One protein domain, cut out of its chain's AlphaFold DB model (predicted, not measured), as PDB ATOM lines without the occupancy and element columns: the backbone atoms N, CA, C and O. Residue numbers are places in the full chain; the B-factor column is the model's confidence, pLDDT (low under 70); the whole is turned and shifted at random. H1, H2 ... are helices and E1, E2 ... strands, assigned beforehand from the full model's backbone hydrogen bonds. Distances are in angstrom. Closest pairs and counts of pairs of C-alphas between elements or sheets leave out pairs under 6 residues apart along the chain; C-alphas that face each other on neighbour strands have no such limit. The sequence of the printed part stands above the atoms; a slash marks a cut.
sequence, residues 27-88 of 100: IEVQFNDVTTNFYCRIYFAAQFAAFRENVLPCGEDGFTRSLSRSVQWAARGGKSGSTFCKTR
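This is residues 27 to 88 of the 100 residues of the protein "1-phosphatidylinositol-3-phosphate 5-kinase" of Apis cerana (UniProt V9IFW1). A loose, open frame is made of two separate strand hairpins, E1 with E2 and E3 with E4, joined through two helices, H1 and H2, that meet in a corner. The turn of the first hairpin sticks out at residues 32 to 37, and part of the loop of the second at residues 76 to 81. The printed part has 62 residues, with the order E1, E2, H1, H2, E3, E4; each pair of strands is an antiparallel sheet of two, and the class is mixed, helices and strands. The whole is loose, with a radius of gyration of the C-alphas of 15.2 A and spans of 37 by 35 by 21 A.

E1, residues 27 to 33, begins at C-alpha 27 (15.484, 12.022, -1.357) and is 19.9 A long. E2, residues 36 to 43, measures 23.3 A. H1, residues 45 to 55, measures 15.2 A, and H2, residues 59 to 67, measures 12.9 A. E3 is residues 70 to 73, 8.8 A. E4, residues 84 to 87, is 10.5 A long and ends at C-alpha 87 (2.668, 12.906, 19.843).

The hairpin E1 and E2 is antiparallel at 174 degrees, with N 29 and O 40 at 2.9 A. H1 and H2 touch, about perpendicular at 77 degrees; their closest C-alphas are those of Glu 53 and Gly 59, 5.2 A. In both helices every O i to N i+4 pair is within hydrogen-bond range. The hairpin E3 and E4 is antiparallel at 139 degrees, with N 73 and O 84 at 2.8 A. E1 and E2 are apart from H2, E3 and E4.

The C-alphas farthest apart, those of Val 34 and Asn 54, are 40.9 A apart. The printed part has no cut and no long link. In the printed part the model's pLDDT is under 70 at 16 residues, among them 57 to 59 and 74 to 81.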
ATOM      1  N   ILE A  27      14.565  10.900  -1.539       87.50
ATOM      2  CA  ILE A  27      15.484  12.022  -1.357       87.50
ATOM      3  C   ILE A  27      16.451  11.609  -0.249       87.50
ATOM      4  O   ILE A  27      16.006  11.133   0.795       87.50
ATOM      5  N   GLU A  28      17.755  11.770  -0.450       87.94
ATOM      6  CA  GLU A  28      18.747  11.631   0.618       87.94
ATOM      7  C   GLU A  28      19.402  12.983   0.886       87.94
ATOM      8  O   GLU A  28      19.824  13.667  -0.043       87.94
ATOM      9  N   VAL A  29      19.473  13.359   2.161       89.06
ATOM     10  CA  VAL A  29      20.124  14.580   2.632       89.06
ATOM     11  C   VAL A  29      21.193  14.167   3.632       89.06
ATOM     12  O   VAL A  29      20.882  13.570   4.664       89.06
ATOM     13  N   GLN A  30      22.452  14.447   3.309       91.75
ATOM     14  CA  GLN A  30      23.598  14.157   4.166       91.75
ATOM     15  C   GLN A  30      24.048  15.444   4.864       91.75
ATOM     16  O   GLN A  30      24.174  16.487   4.226       91.75
ATOM     17  N   PHE A  31      24.289  15.358   6.169       89.50
ATOM     18  CA  PHE A  31      24.766  16.448   7.009       89.50
ATOM     19  C   PHE A  31      26.102  16.044   7.635       89.50
ATOM     20  O   PHE A  31      26.194  15.035   8.341       89.50
ATOM     21  N   ASN A  32      27.129  16.842   7.362       92.25
ATOM     22  CA  ASN A  32      28.486  16.670   7.860       92.25
ATOM     23  C   ASN A  32      28.882  17.947   8.610       92.25
ATOM     24  O   ASN A  32      28.887  19.032   8.027       92.25
ATOM     25  N   ASP A  33      29.160  17.804   9.901       91.50
ATOM     26  CA  ASP A  33      29.762  18.816  10.760       91.50
ATOM     27  C   ASP A  33      31.018  18.236  11.431       91.50
ATOM     28  O   ASP A  33      31.156  17.019  11.603       91.50
ATOM     29  N   VAL A  34      31.909  19.128  11.872       91.25
ATOM     30  CA  VAL A  34      33.147  18.823  12.607       91.25
ATOM     31  C   VAL A  34      32.893  17.909  13.815       91.25
ATOM     32  O   VAL A  34      33.748  17.096  14.165       91.25
ATOM     33  N   THR A  35      31.721  18.017  14.449       91.12
ATOM     34  CA  THR A  35      31.359  17.273  15.665       91.12
ATOM     35  C   THR A  35      30.330  16.162  15.450       91.12
ATOM     36  O   THR A  35      30.120  15.351  16.355       91.12
ATOM     37  N   THR A  36      29.646  16.102  14.302       87.25
ATOM     38  CA  THR A  36      28.508  15.189  14.099       87.25
ATOM     39  C   THR A  36      28.207  14.945  12.624       87.25
ATOM     40  O   THR A  36      28.193  15.858  11.809       87.25
ATOM     41  N   ASN A  37      27.922  13.687  12.286       89.62
ATOM     42  CA  ASN A  37      27.630  13.249  10.927       89.62
ATOM     43  C   ASN A  37      26.362  12.392  10.913       89.62
ATOM     44  O   ASN A  37      26.272  11.411  11.653       89.62
ATOM     45  N   PHE A  38      25.385  12.750  10.080       92.06
ATOM     46  CA  PHE A  38      24.138  11.997   9.929       92.06
ATOM     47  C   PHE A  38      23.558  12.152   8.524       92.06
ATOM     48  O   PHE A  38      23.837  13.112   7.811       92.06
ATOM     49  N   TYR A  39      22.715  11.207   8.120       89.62
ATOM     50  CA  TYR A  39      21.961  11.287   6.875       89.62
ATOM     51  C   TYR A  39      20.481  11.019   7.144       89.62
ATOM     52  O   TYR A  39      20.121  10.234   8.022       89.62
ATOM     53  N   CYS A  40      19.618  11.674   6.376       87.50
ATOM     54  CA  CYS A  40      18.183  11.435   6.364       87.50
ATOM     55  C   CYS A  40      17.780  10.972   4.964       87.50
ATOM     56  O   CYS A  40      18.132  11.619   3.978       87.50
ATOM     57  N   ARG A  41      17.037   9.863   4.862       88.06
ATOM     58  CA  ARG A  41      16.512   9.360   3.587       88.06
ATOM     59  C   ARG A  41      14.989   9.280   3.634       88.06
ATOM     60  O   ARG A  41      14.424   8.532   4.427       88.06
ATOM     61  N   ILE A  42      14.340  10.046   2.762       87.88
ATOM     62  CA  ILE A  42      12.889  10.222   2.685       87.88
ATOM     63  C   ILE A  42      12.389   9.490   1.440       87.88
ATOM     64  O   ILE A  42      12.520   9.997   0.326       87.88
ATOM     65  N   TYR A  43      11.827   8.296   1.614       87.94
ATOM     66  CA  TYR A  43      11.241   7.522   0.516       87.94
ATOM     67  C   TYR A  43       9.887   8.102   0.075       87.94
ATOM     68  O   TYR A  43       9.125   8.595   0.902       87.94
ATOM     69  N   PHE A  44       9.591   8.040  -1.228       86.75
ATOM     70  CA  PHE A  44       8.322   8.421  -1.868       86.75
ATOM     71  C   PHE A  44       7.722   9.768  -1.402       86.75
ATOM     72  O   PHE A  44       6.505   9.905  -1.275       86.75
ATOM     73  N   ALA A  45       8.570  10.780  -1.172       83.81
ATOM     74  CA  ALA A  45       8.203  12.056  -0.541       83.81
ATOM     75  C   ALA A  45       6.920  12.705  -1.106       83.81
ATOM     76  O   ALA A  45       6.043  13.099  -0.340       83.81
ATOM     77  N   ALA A  46       6.771  12.755  -2.436       84.00
ATOM     78  CA  ALA A  46       5.593  13.324  -3.097       84.00
ATOM     79  C   ALA A  46       4.304  12.505  -2.871       84.00
ATOM     80  O   ALA A  46       3.239  13.081  -2.660       84.00
ATOM     81  N   GLN A  47       4.392  11.169  -2.850       87.19
ATOM     82  CA  GLN A  47       3.237  10.304  -2.579       87.19
ATOM     83  C   GLN A  47       2.785  10.450  -1.123       87.19
ATOM     84  O   GLN A  47       1.595  10.607  -0.857       87.19
ATOM     85  N   PHE A  48       3.731  10.491  -0.178       84.75
ATOM     86  CA  PHE A  48       3.415  10.750   1.227       84.75
ATOM     87  C   PHE A  48       2.961  12.192   1.491       84.75
ATOM     88  O   PHE A  48       2.249  12.414   2.466       84.75
ATOM     89  N   ALA A  49       3.321  13.179   0.665       83.12
ATOM     90  CA  ALA A  49       2.735  14.521   0.729       83.12
ATOM     91  C   ALA A  49       1.252  14.505   0.326       83.12
ATOM     92  O   ALA A  49       0.405  14.847   1.150       83.12
ATOM     93  N   ALA A  50       0.931  13.993  -0.865       86.06
ATOM     94  CA  ALA A  50      -0.451  13.882  -1.339       86.06
ATOM     95  C   ALA A  50      -1.331  13.018  -0.408       86.06
ATOM     96  O   ALA A  50      -2.485  13.353  -0.138       86.06
ATOM     97  N   PHE A  51      -0.786  11.932   0.153       85.06
ATOM     98  CA  PHE A  51      -1.493  11.115   1.145       85.06
ATOM     99  C   PHE A  51      -1.768  11.884   2.448       85.06
ATOM    100  O   PHE A  51      -2.881  11.830   2.968       85.06
ATOM    101  N   ARG A  52      -0.789  12.646   2.962       82.00
ATOM    102  CA  ARG A  52      -0.971  13.475   4.167       82.00
ATOM    103  C   ARG A  52      -2.011  14.575   3.958       82.00
ATOM    104  O   ARG A  52      -2.788  14.812   4.874       82.00
ATOM    105  N   GLU A  53      -2.072  15.187   2.778       80.88
ATOM    106  CA  GLU A  53      -3.104  16.175   2.426       80.88
ATOM    107  C   GLU A  53      -4.523  15.580   2.474       80.88
ATOM    108  O   GLU A  53      -5.431  16.189   3.033       80.88
ATOM    109  N   ASN A  54      -4.705  14.355   1.968       79.00
ATOM    110  CA  ASN A  54      -6.010  13.683   1.946       79.00
ATOM    111  C   ASN A  54      -6.432  13.088   3.305       79.00
ATOM    112  O   ASN A  54      -7.625  12.926   3.555       79.00
ATOM    113  N   VAL A  55      -5.481  12.734   4.179       79.62
ATOM    114  CA  VAL A  55      -5.753  12.016   5.444       79.62
ATOM    115  C   VAL A  55      -5.676  12.913   6.688       79.62
ATOM    116  O   VAL A  55      -6.276  12.586   7.714       79.62
ATOM    117  N   LEU A  56      -4.965  14.047   6.644       73.50
ATOM    118  CA  LEU A  56      -4.769  14.913   7.811       73.50
ATOM    119  C   LEU A  56      -5.586  16.215   7.702       73.50
ATOM    120  O   LEU A  56      -5.192  17.111   6.957       73.50
ATOM    121  N   PRO A  57      -6.623  16.430   8.540       68.25
ATOM    122  CA  PRO A  57      -7.464  17.640   8.501       68.25
ATOM    123  C   PRO A  57      -6.755  18.932   8.965       68.25
ATOM    124  O   PRO A  57      -7.394  19.965   9.136       68.25
ATOM    125  N   CYS A  58      -5.438  18.879   9.184       67.00
ATOM    126  CA  CYS A  58      -4.573  20.014   9.516       67.00
ATOM    127  C   CYS A  58      -3.362  20.134   8.562       67.00
ATOM    128  O   CYS A  58      -2.409  20.840   8.897       67.00
ATOM    129  N   GLY A  59      -3.364  19.417   7.429       69.19
ATOM    130  CA  GLY A  59      -2.318  19.480   6.403       69.19
ATOM    131  C   GLY A  59      -0.897  19.184   6.905       69.19
ATOM    132  O   GLY A  59      -0.690  18.498   7.914       69.19
ATOM    133  N   GLU A  60       0.101  19.716   6.194       77.06
ATOM    134  CA  GLU A  60       1.514  19.517   6.533       77.06
ATOM    135  C   GLU A  60       1.936  20.266   7.810       77.06
ATOM    136  O   GLU A  60       2.665  19.698   8.622       77.06
ATOM    137  N   ASP A  61       1.413  21.467   8.083       77.06
ATOM    138  CA  ASP A  61       1.694  22.191   9.336       77.06
ATOM    139  C   ASP A  61       1.266  21.394  10.575       77.06
ATOM    140  O   ASP A  61       1.982  21.328  11.582       77.06
ATOM    141  N   GLY A  62       0.103  20.740  10.504       77.12
ATOM    142  CA  GLY A  62      -0.376  19.830  11.540       77.12
ATOM    143  C   GLY A  62       0.554  18.635  11.751       77.12
ATOM    144  O   GLY A  62       0.803  18.255  12.898       77.12
ATOM    145  N   PHE A  63       1.099  18.083  10.665       76.94
ATOM    146  CA  PHE A  63       2.042  16.964  10.675       76.94
ATOM    147  C   PHE A  63       3.414  17.360  11.242       76.94
ATOM    148  O   PHE A  63       3.883  16.749  12.202       76.94
ATOM    149  N   THR A  64       4.031  18.427  10.737       81.56
ATOM    150  CA  THR A  64       5.346  18.911  11.191       81.56
ATOM    151  C   THR A  64       5.307  19.326  12.667       81.56
ATOM    152  O   THR A  64       6.175  18.939  13.454       81.56
ATOM    153  N   ARG A  65       4.230  20.000  13.095       81.94
ATOM    154  CA  ARG A  65       3.957  20.353  14.505       81.94
ATOM    155  C   ARG A  65       3.468  19.166  15.358       81.94
ATOM    156  O   ARG A  65       3.271  19.314  16.570       81.94
ATOM    157  N   SER A  66       3.227  18.002  14.755       75.94
ATOM    158  CA  SER A  66       3.023  16.726  15.452       75.94
ATOM    159  C   SER A  66       4.374  16.055  15.698       75.94
ATOM    160  O   SER A  66       4.706  15.789  16.852       75.94
ATOM    161  N   LEU A  67       5.196  15.891  14.653       78.62
ATOM    162  CA  LEU A  67       6.528  15.282  14.741       78.62
ATOM    163  C   LEU A  67       7.440  15.996  15.749       78.62
ATOM    164  O   LEU A  67       8.017  15.334  16.612       78.62
ATOM    165  N   SER A  68       7.498  17.332  15.725       79.44
ATOM    166  CA  SER A  68       8.313  18.124  16.667       79.44
ATOM    167  C   SER A  68       7.859  18.046  18.134       79.44
ATOM    168  O   SER A  68       8.557  18.524  19.025       79.44
ATOM    169  N   ARG A  69       6.695  17.438  18.403       76.38
ATOM    170  CA  ARG A  69       6.157  17.161  19.748       76.38
ATOM    171  C   ARG A  69       5.877  15.668  19.962       76.38
ATOM    172  O   ARG A  69       5.111  15.293  20.859       76.38
ATOM    173  N   SER A  70       6.487  14.818  19.138       73.44
ATOM    174  CA  SER A  70       6.573  13.385  19.383       73.44
ATOM    175  C   SER A  70       7.595  13.115  20.486       73.44
ATOM    176  O   SER A  70       8.650  13.740  20.549       73.44
ATOM    177  N   VAL A  71       7.249  12.216  21.405       73.56
ATOM    178  CA  VAL A  71       8.146  11.753  22.469       73.56
ATOM    179  C   VAL A  71       8.288  10.242  22.379       73.56
ATOM    180  O   VAL A  71       7.322   9.551  22.043       73.56
ATOM    181  N   GLN A  72       9.482   9.724  22.672       69.31
ATOM    182  CA  GLN A  72       9.726   8.284  22.666       69.31
ATOM    183  C   GLN A  72       8.821   7.605  23.702       69.31
ATOM    184  O   GLN A  72       8.831   7.937  24.888       69.31
ATOM    185  N   TRP A  73       8.003   6.667  23.237       70.12
ATOM    186  CA  TRP A  73       7.073   5.912  24.057       70.12
ATOM    187  C   TRP A  73       7.724   4.584  24.442       70.12
ATOM    188  O   TRP A  73       7.880   3.686  23.614       70.12
ATOM    189  N   ALA A  74       8.106   4.458  25.715       66.56
ATOM    190  CA  ALA A  74       8.741   3.265  26.271       66.56
ATOM    191  C   ALA A  74       7.746   2.089  26.386       66.56
ATOM    192  O   ALA A  74       7.260   1.753  27.468       66.56
ATOM    193  N   ALA A  75       7.430   1.461  25.250       64.19
ATOM    194  CA  ALA A  75       6.548   0.303  25.150       64.19
ATOM    195  C   ALA A  75       7.161  -0.936  25.832       64.19
ATOM    196  O   ALA A  75       7.878  -1.726  25.213       64.19
ATOM    197  N   ARG A  76       6.855  -1.136  27.118       59.88
ATOM    198  CA  ARG A  76       7.250  -2.329  27.888       59.88
ATOM    199  C   ARG A  76       6.465  -3.568  27.426       59.88
ATOM    200  O   ARG A  76       5.512  -3.967  28.086       59.88
ATOM    201  N   GLY A  77       6.855  -4.166  26.297       65.00
ATOM    202  CA  GLY A  77       6.224  -5.398  25.793       65.00
ATOM    203  C   GLY A  77       6.538  -5.839  24.354       65.00
ATOM    204  O   GLY A  77       5.893  -6.760  23.865       65.00
ATOM    205  N   GLY A  78       7.486  -5.214  23.646       60.19
ATOM    206  CA  GLY A  78       7.818  -5.586  22.262       60.19
ATOM    207  C   GLY A  78       8.891  -6.676  22.158       60.19
ATOM    208  O   GLY A  78      10.008  -6.478  22.623       60.19
ATOM    209  N   LYS A  79       8.599  -7.788  21.466       66.56
ATOM    210  CA  LYS A  79       9.596  -8.840  21.148       66.56
ATOM    211  C   LYS A  79      10.661  -8.396  20.128       66.56
ATOM    212  O   LYS A  79      11.690  -9.046  20.008       66.56
ATOM    213  N   SER A  80      10.397  -7.314  19.393       67.50
ATOM    214  CA  SER A  80      11.121  -6.927  18.172       67.50
ATOM    215  C   SER A  80      12.156  -5.807  18.355       67.50
ATOM    216  O   SER A  80      12.726  -5.353  17.370       67.50
ATOM    217  N   GLY A  81      12.353  -5.290  19.575       66.44
ATOM    218  CA  GLY A  81      13.270  -4.165  19.846       66.44
ATOM    219  C   GLY A  81      12.864  -2.806  19.243       66.44
ATOM    220  O   GLY A  81      13.592  -1.828  19.390       66.44
ATOM    221  N   SER A  82      11.712  -2.728  18.572       72.62
ATOM    222  CA  SER A  82      11.224  -1.533  17.877       72.62
ATOM    223  C   SER A  82      11.039  -0.342  18.822       72.62
ATOM    224  O   SER A  82      10.398  -0.454  19.867       72.62
ATOM    225  N   THR A  83      11.559   0.822  18.425       68.50
ATOM    226  CA  THR A  83      11.284   2.093  19.104       68.50
ATOM    227  C   THR A  83       9.981   2.689  18.585       68.50
ATOM    228  O   THR A  83       9.805   2.842  17.380       68.50
ATOM    229  N   PHE A  84       9.089   3.063  19.503       71.56
ATOM    230  CA  PHE A  84       7.827   3.736  19.204       71.56
ATOM    231  C   PHE A  84       7.867   5.174  19.731       71.56
ATOM    232  O   PHE A  84       8.450   5.432  20.784       71.56
ATOM    233  N   CYS A  85       7.205   6.102  19.041       68.88
ATOM    234  CA  CYS A  85       7.073   7.503  19.452       68.88
ATOM    235  C   CYS A  85       5.599   7.925  19.407       68.88
ATOM    236  O   CYS A  85       4.849   7.457  18.554       68.88
ATOM    237  N   LYS A  86       5.168   8.806  20.317       70.12
ATOM    238  CA  LYS A  86       3.773   9.271  20.416       70.12
ATOM    239  C   LYS A  86       3.705  10.790  20.559       70.12
ATOM    240  O   LYS A  86       4.382  11.362  21.408       70.12
ATOM    241  N   THR A  87       2.863  11.449  19.763       66.25
ATOM    242  CA  THR A  87       2.668  12.906  19.843       66.25
ATOM    243  C   THR A  87       1.865  13.306  21.074       66.25
ATOM    244  O   THR A  87       0.724  12.877  21.275       66.25
ATOM    245  N   ARG A  88       2.437  14.200  21.884       57.94
ATOM    246  CA  ARG A  88       1.817  14.700  23.114       57.94
ATOM    247  C   ARG A  88       0.862  15.865  22.820       57.94
ATOM    248  O   ARG A  88       1.210  17.024  23.026       57.94
TER     249      ARG A  88